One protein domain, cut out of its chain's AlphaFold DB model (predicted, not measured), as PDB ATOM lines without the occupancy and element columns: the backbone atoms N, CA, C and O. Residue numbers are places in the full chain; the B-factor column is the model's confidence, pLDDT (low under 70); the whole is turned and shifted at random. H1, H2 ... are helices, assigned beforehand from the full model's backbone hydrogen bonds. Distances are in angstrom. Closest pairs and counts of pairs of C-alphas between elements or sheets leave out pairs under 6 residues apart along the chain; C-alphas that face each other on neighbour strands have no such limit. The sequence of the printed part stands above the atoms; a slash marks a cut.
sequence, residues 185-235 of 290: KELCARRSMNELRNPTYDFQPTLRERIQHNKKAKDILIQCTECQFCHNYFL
ATOM      1  N   LYS A 185     418.356 484.255 400.191       86.81
ATOM      2  CA  LYS A 185     417.444 483.537 401.095       86.81
ATOM      3  C   LYS A 185     416.026 484.107 401.010       86.81
ATOM      4  O   LYS A 185     415.080 483.337 400.875       86.81
ATOM      5  N   GLU A 186     415.899 485.429 401.069       86.88
ATOM      6  CA  GLU A 186     414.622 486.141 400.978       86.88
ATOM      7  C   GLU A 186     413.972 485.935 399.604       86.88
ATOM      8  O   GLU A 186     412.828 485.495 399.526       86.88
ATOM      9  N   LEU A 187     414.722 486.138 398.515       86.44
ATOM     10  CA  LEU A 187     414.232 485.930 397.145       86.44
ATOM     11  C   LEU A 187     413.735 484.496 396.916       86.44
ATOM     12  O   LEU A 187     412.639 484.287 396.387       86.44
ATOM     13  N   CYS A 188     414.513 483.501 397.353       86.50
ATOM     14  CA  CYS A 188     414.131 482.096 397.263       86.50
ATOM     15  C   CYS A 188     412.888 481.787 398.104       86.50
ATOM     16  O   CYS A 188     412.022 481.038 397.648       86.50
ATOM     17  N   ALA A 189     412.774 482.353 399.309       86.56
ATOM     18  CA  ALA A 189     411.618 482.139 400.174       86.56
ATOM     19  C   ALA A 189     410.340 482.738 399.578       86.56
ATOM     20  O   ALA A 189     409.337 482.032 399.487       86.56
ATOM     21  N   ARG A 190     410.391 483.982 399.085       85.94
ATOM     22  CA  ARG A 190     409.259 484.638 398.405       85.94
ATOM     23  C   ARG A 190     408.761 483.818 397.225       85.94
ATOM     24  O   ARG A 190     407.573 483.517 397.133       85.94
ATOM     25  N   ARG A 191     409.687 483.392 396.360       83.38
ATOM     26  CA  ARG A 191     409.361 482.547 395.209       83.38
ATOM     27  C   ARG A 191     408.737 481.221 395.635       83.38
ATOM     28  O   ARG A 191     407.669 480.877 395.141       83.38
ATOM     29  N   SER A 192     409.359 480.522 396.587       84.88
ATOM     30  CA  SER A 192     408.849 479.239 397.091       84.88
ATOM     31  C   SER A 192     407.431 479.373 397.650       84.88
ATOM     32  O   SER A 192     406.604 478.490 397.450       84.88
ATOM     33  N   MET A 193     407.124 480.475 398.340       79.62
ATOM     34  CA  MET A 193     405.808 480.695 398.945       79.62
ATOM     35  C   MET A 193     404.734 481.050 397.931       79.62
ATOM     36  O   MET A 193     403.629 480.511 398.016       79.62
ATOM     37  N   ASN A 194     405.062 481.903 396.963       73.81
ATOM     38  CA  ASN A 194     404.154 482.212 395.867       73.81
ATOM     39  C   ASN A 194     403.830 480.944 395.062       73.81
ATOM     40  O   ASN A 194     402.668 480.712 394.755       73.81
ATOM     41  N   GLU A 195     404.810 480.070 394.816       77.25
ATOM     42  CA  GLU A 195     404.580 478.777 394.152       77.25
ATOM     43  C   GLU A 195     403.744 477.805 395.012       77.25
ATOM     44  O   GLU A 195     402.894 477.092 394.489       77.25
ATOM     45  N   LEU A 196     403.924 477.782 396.340       76.25
ATOM     46  CA  LEU A 196     403.161 476.896 397.232       76.25
ATOM     47  C   LEU A 196     401.705 477.329 397.464       76.25
ATOM     48  O   LEU A 196     400.862 476.475 397.746       76.25
ATOM     49  N   ARG A 197     401.420 478.636 397.446       72.31
ATOM     50  CA  ARG A 197     400.116 479.197 397.849       72.31
ATOM     51  C   ARG A 197     399.245 479.649 396.681       72.31
ATOM     52  O   ARG A 197     398.060 479.883 396.899       72.31
ATOM     53  N   ASN A 198     399.793 479.765 395.472       65.19
ATOM     54  CA  ASN A 198     399.051 480.236 394.307       65.19
ATOM     55  C   ASN A 198     398.566 479.036 393.462       65.19
ATOM     56  O   ASN A 198     399.384 478.378 392.821       65.19
ATOM     57  N   PRO A 199     397.257 478.714 393.449       57.44
ATOM     58  CA  PRO A 199     396.731 477.501 392.812       57.44
ATOM     59  C   PRO A 199     396.833 477.497 391.276       57.44
ATOM     60  O   PRO A 199     396.556 476.475 390.655       57.44
ATOM     61  N   THR A 200     397.205 478.627 390.667       57.19
ATOM     62  CA  THR A 200     397.344 478.822 389.215       57.19
ATOM     63  C   THR A 200     398.787 478.737 388.717       57.19
ATOM     64  O   THR A 200     399.002 478.725 387.506       57.19
ATOM     65  N   TYR A 201     399.777 478.698 389.618       56.34
ATOM     66  CA  TYR A 201     401.176 478.520 389.236       56.34
ATOM     67  C   TYR A 201     401.392 477.071 388.799       56.34
ATOM     68  O   TYR A 201     400.977 476.150 389.500       56.34
ATOM     69  N   ASP A 202     402.016 476.892 387.633       52.03
ATOM     70  CA  ASP A 202     402.251 475.598 386.992       52.03
ATOM     71  C   ASP A 202     402.824 474.602 388.014       52.03
ATOM     72  O   ASP A 202     403.928 474.775 388.542       52.03
ATOM     73  N   PHE A 203     401.991 473.638 388.409       52.31
ATOM     74  CA  PHE A 203     402.172 472.868 389.632       52.31
ATOM     75  C   PHE A 203     403.403 471.974 389.461       52.31
ATOM     76  O   PHE A 203     403.340 470.945 388.797       52.31
ATOM     77  N   GLN A 204     404.539 472.352 390.053       58.44
ATOM     78  CA  GLN A 204     405.691 471.463 390.205       58.44
ATOM     79  C   GLN A 204     405.502 470.658 391.504       58.44
ATOM     80  O   GLN A 204     405.884 471.139 392.577       58.44
ATOM     81  N   PRO A 205     404.931 469.431 391.466       62.16
ATOM     82  CA  PRO A 205     404.719 468.610 392.667       62.16
ATOM     83  C   PRO A 205     406.018 468.375 393.459       62.16
ATOM     84  O   PRO A 205     406.006 468.252 394.684       62.16
ATOM     85  N   THR A 206     407.155 468.436 392.766       70.19
ATOM     86  CA  THR A 206     408.502 468.265 393.305       70.19
ATOM     87  C   THR A 206     408.881 469.302 394.365       70.19
ATOM     88  O   THR A 206     409.572 468.950 395.319       70.19
ATOM     89  N   LEU A 207     408.448 470.568 394.268       75.62
ATOM     90  CA  LEU A 207     408.824 471.582 395.263       75.62
ATOM     91  C   LEU A 207     408.125 471.326 396.601       75.62
ATOM     92  O   LEU A 207     408.768 471.343 397.654       75.62
ATOM     93  N   ARG A 208     406.819 471.041 396.559       73.31
ATOM     94  CA  ARG A 208     406.023 470.753 397.757       73.31
ATOM     95  C   ARG A 208     406.539 469.510 398.468       73.31
ATOM     96  O   ARG A 208     406.723 469.553 399.682       73.31
ATOM     97  N   GLU A 209     406.846 468.449 397.725       75.69
ATOM     98  CA  GLU A 209     407.472 467.243 398.272       75.69
ATOM     99  C   GLU A 209     408.843 467.543 398.891       75.69
ATOM    100  O   GLU A 209     409.120 467.144 400.022       75.69
ATOM    101  N   ARG A 210     409.707 468.302 398.209       79.56
ATOM    102  CA  ARG A 210     411.053 468.619 398.721       79.56
ATOM    103  C   ARG A 210     411.014 469.482 399.982       79.56
ATOM    104  O   ARG A 210     411.787 469.237 400.907       79.56
ATOM    105  N   ILE A 211     410.094 470.443 400.061       80.69
ATOM    106  CA  ILE A 211     409.864 471.240 401.275       80.69
ATOM    107  C   ILE A 211     409.253 470.364 402.374       80.69
ATOM    108  O   ILE A 211     409.647 470.472 403.534       80.69
ATOM    109  N   GLN A 212     408.354 469.434 402.032       78.31
ATOM    110  CA  GLN A 212     407.788 468.491 402.997       78.31
ATOM    111  C   GLN A 212     408.848 467.625 403.692       78.31
ATOM    112  O   GLN A 212     408.699 467.335 404.880       78.31
ATOM    113  N   HIS A 213     409.934 467.272 403.009       84.38
ATOM    114  CA  HIS A 213     411.016 466.475 403.593       84.38
ATOM    115  C   HIS A 213     412.105 467.317 404.281       84.38
ATOM    116  O   HIS A 213     412.947 466.772 404.993       84.38
ATOM    117  N   ASN A 214     412.090 468.646 404.132       87.12
ATOM    118  CA  ASN A 214     413.099 469.530 404.712       87.12
ATOM    119  C   ASN A 214     412.538 470.332 405.894       87.12
ATOM    120  O   ASN A 214     411.930 471.389 405.723       87.12
ATOM    121  N   LYS A 215     412.801 469.851 407.116       87.81
ATOM    122  CA  LYS A 215     412.351 470.508 408.353       87.81
ATOM    123  C   LYS A 215     412.825 471.965 408.459       87.81
ATOM    124  O   LYS A 215     412.015 472.830 408.751       87.81
ATOM    125  N   LYS A 216     414.087 472.260 408.121       87.62
ATOM    126  CA  LYS A 216     414.623 473.634 408.177       87.62
ATOM    127  C   LYS A 216     413.895 474.574 407.218       87.62
ATOM    128  O   LYS A 216     413.609 475.710 407.578       87.62
ATOM    129  N   ALA A 217     413.599 474.107 406.004       84.12
ATOM    130  CA  ALA A 217     412.839 474.895 405.042       84.12
ATOM    131  C   ALA A 217     411.420 475.162 405.556       84.12
ATOM    132  O   ALA A 217     410.973 476.300 405.499       84.12
ATOM    133  N   LYS A 218     410.741 474.156 406.127       83.44
ATOM    134  CA  LYS A 218     409.434 474.366 406.768       83.44
ATOM    135  C   LYS A 218     409.504 475.400 407.879       83.44
ATOM    136  O   LYS A 218     408.704 476.323 407.868       83.44
ATOM    137  N   ASP A 219     410.459 475.260 408.795       85.38
ATOM    138  CA  ASP A 219     410.595 476.157 409.942       85.38
ATOM    139  C   ASP A 219     410.802 477.612 409.478       85.38
ATOM    140  O   ASP A 219     410.167 478.519 410.007       85.38
ATOM    141  N   ILE A 220     411.605 477.833 408.426       84.00
ATOM    142  CA  ILE A 220     411.788 479.158 407.807       84.00
ATOM    143  C   ILE A 220     410.487 479.662 407.171       84.00
ATOM    144  O   ILE A 220     410.103 480.807 407.379       84.00
ATOM    145  N   LEU A 221     409.803 478.827 406.387       83.38
ATOM    146  CA  LEU A 221     408.600 479.235 405.658       83.38
ATOM    147  C   LEU A 221     407.381 479.435 406.571       83.38
ATOM    148  O   LEU A 221     406.473 480.171 406.205       83.38
ATOM    149  N   ILE A 222     407.351 478.815 407.754       81.31
ATOM    150  CA  ILE A 222     406.308 479.028 408.771       81.31
ATOM    151  C   ILE A 222     406.432 480.417 409.411       81.31
ATOM    152  O   ILE A 222     405.421 480.999 409.786       81.31
ATOM    153  N   GLN A 223     407.646 480.967 409.499       80.56
ATOM    154  CA  GLN A 223     407.907 482.298 410.063       80.56
ATOM    155  C   GLN A 223     407.558 483.446 409.105       80.56
ATOM    156  O   GLN A 223     407.761 484.609 409.443       80.56
ATOM    157  N   CYS A 224     407.068 483.145 407.899       81.00
ATOM    158  CA  CYS A 224     406.753 484.174 406.922       81.00
ATOM    159  C   CYS A 224     405.614 485.086 407.390       81.00
ATOM    160  O   CYS A 224     404.681 484.664 408.076       81.00
ATOM    161  N   THR A 225     405.649 486.312 406.897       85.94
ATOM    162  CA  THR A 225     404.629 487.329 407.110       85.94
ATOM    163  C   THR A 225     404.011 487.717 405.772       85.94
ATOM    164  O   THR A 225     404.662 487.637 404.733       85.94
ATOM    165  N   GLU A 226     402.738 488.100 405.778       86.94
ATOM    166  CA  GLU A 226     402.035 488.626 404.606       86.94
ATOM    167  C   GLU A 226     402.130 490.156 404.578       86.94
ATOM    168  O   GLU A 226     401.920 490.816 405.595       86.94
ATOM    169  N   CYS A 227     402.433 490.725 403.411       89.31
ATOM    170  CA  CYS A 227     402.426 492.166 403.197       89.31
ATOM    171  C   CYS A 227     401.002 492.720 403.240       89.31
ATOM    172  O   CYS A 227     400.164 492.333 402.430       89.31
ATOM    173  N   GLN A 228     400.764 493.710 404.094       89.56
ATOM    174  CA  GLN A 228     399.472 494.386 404.212       89.56
ATOM    175  C   GLN A 228     399.094 495.199 402.956       89.56
ATOM    176  O   GLN A 228     397.932 495.555 402.790       89.56
ATOM    177  N   PHE A 229     400.056 495.518 402.080       91.06
ATOM    178  CA  PHE A 229     399.804 496.270 400.846       91.06
ATOM    179  C   PHE A 229     399.583 495.371 399.621       91.06
ATOM    180  O   PHE A 229     398.561 495.475 398.955       91.06
ATOM    181  N   CYS A 230     400.537 494.489 399.305       89.19
ATOM    182  CA  CYS A 230     400.502 493.688 398.073       89.19
ATOM    183  C   CYS A 230     400.116 492.217 398.284       89.19
ATOM    184  O   CYS A 230     400.091 491.463 397.315       89.19
ATOM    185  N   HIS A 231     399.870 491.788 399.528       87.94
ATOM    186  CA  HIS A 231     399.506 490.412 399.901       87.94
ATOM    187  C   HIS A 231     400.546 489.325 399.571       87.94
ATOM    188  O   HIS A 231     400.294 488.132 399.749       87.94
ATOM    189  N   ASN A 232     401.750 489.712 399.139       85.94
ATOM    190  CA  ASN A 232     402.865 488.784 398.973       85.94
ATOM    191  C   ASN A 232     403.498 488.430 400.323       85.94
ATOM    192  O   ASN A 232     403.541 489.246 401.246       85.94
ATOM    193  N   TYR A 233     404.047 487.220 400.415       85.81
ATOM    194  CA  TYR A 233     404.725 486.733 401.615       85.81
ATOM    195  C   TYR A 233     406.206 487.101 401.612       85.81
ATOM    196  O   TYR A 233     406.837 487.111 400.557       85.81
ATOM    197  N   PHE A 234     406.770 487.345 402.790       87.69
ATOM    198  CA  PHE A 234     408.180 487.681 403.000       87.69
ATOM    199  C   PHE A 234     408.673 487.112 404.342       87.69
ATOM    200  O   PHE A 234     407.850 486.730 405.176       87.69
ATOM    201  N   LEU A 235     409.989 486.986 404.558       82.94
ATOM    202  CA  LEU A 235     410.507 486.471 405.842       82.94
ATOM    203  C   LEU A 235     410.831 487.587 406.828       82.94
ATOM    204  O   LEU A 235     410.494 487.480 408.003       82.94
TER     205      LEU A 235
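What this domain is: This is residues 185 to 235 of the 290 residues of the protein "Hypothetical protein" of Rotaria sordida (UniProt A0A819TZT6). Three short helices, H1, H2 and H3, make a triangle with few contacts between them, and residues 223 to 235 form a loop that reaches out beyond H1, away from H2, and folds back. The 51 printed residues hold three named helices and no named strand; the class is all helix. The whole is compact, with a radius of gyration of the C-alphas of 10.9 A and spans of 31 by 25 by 15 A.

Where its parts are: H1, residues 185 to 197, runs 18.2 A from C-alpha 185 at (417.444, 483.537, 401.095). H2 is residues 205 to 213, 12.8 A. H3, residues 215 to 222, runs 10.5 A to C-alpha 222 at (406.308, 479.028, 408.771).

How they stand to each other: H1 is close to but not clearly touching H2, at a steep tilt of 63 degrees, opposite ways; their closest C-alphas, of Leu 196 and Arg 208, are 6.8 A apart. H1 and H3 are also close but not clearly touching, about perpendicular at 77 degrees; their closest C-alphas, of Ala 189 and Leu 221, are 6.9 A apart. H2 and H3 only just touch, with 3 pairs of C-alphas within 8 A, and only at the corner by their tight link; the closest C-alphas are those of Ile 211 and Ala 217, 6.0 A. Their tilt of 72 degrees is only just about perpendicular. In H1, H2 and H3 every O i to N i+4 pair is within hydrogen-bond range. Residues 225 to 226 pair with 233 to 234, antiparallel.

The domain as a whole: The C-alphas farthest apart, of His 213 and Phe 229, are 32.0 A apart. The printed part has no cut, and neither link between helices is long. Residues 198 to 205, of which 205 belongs to H2, have pLDDT under 70.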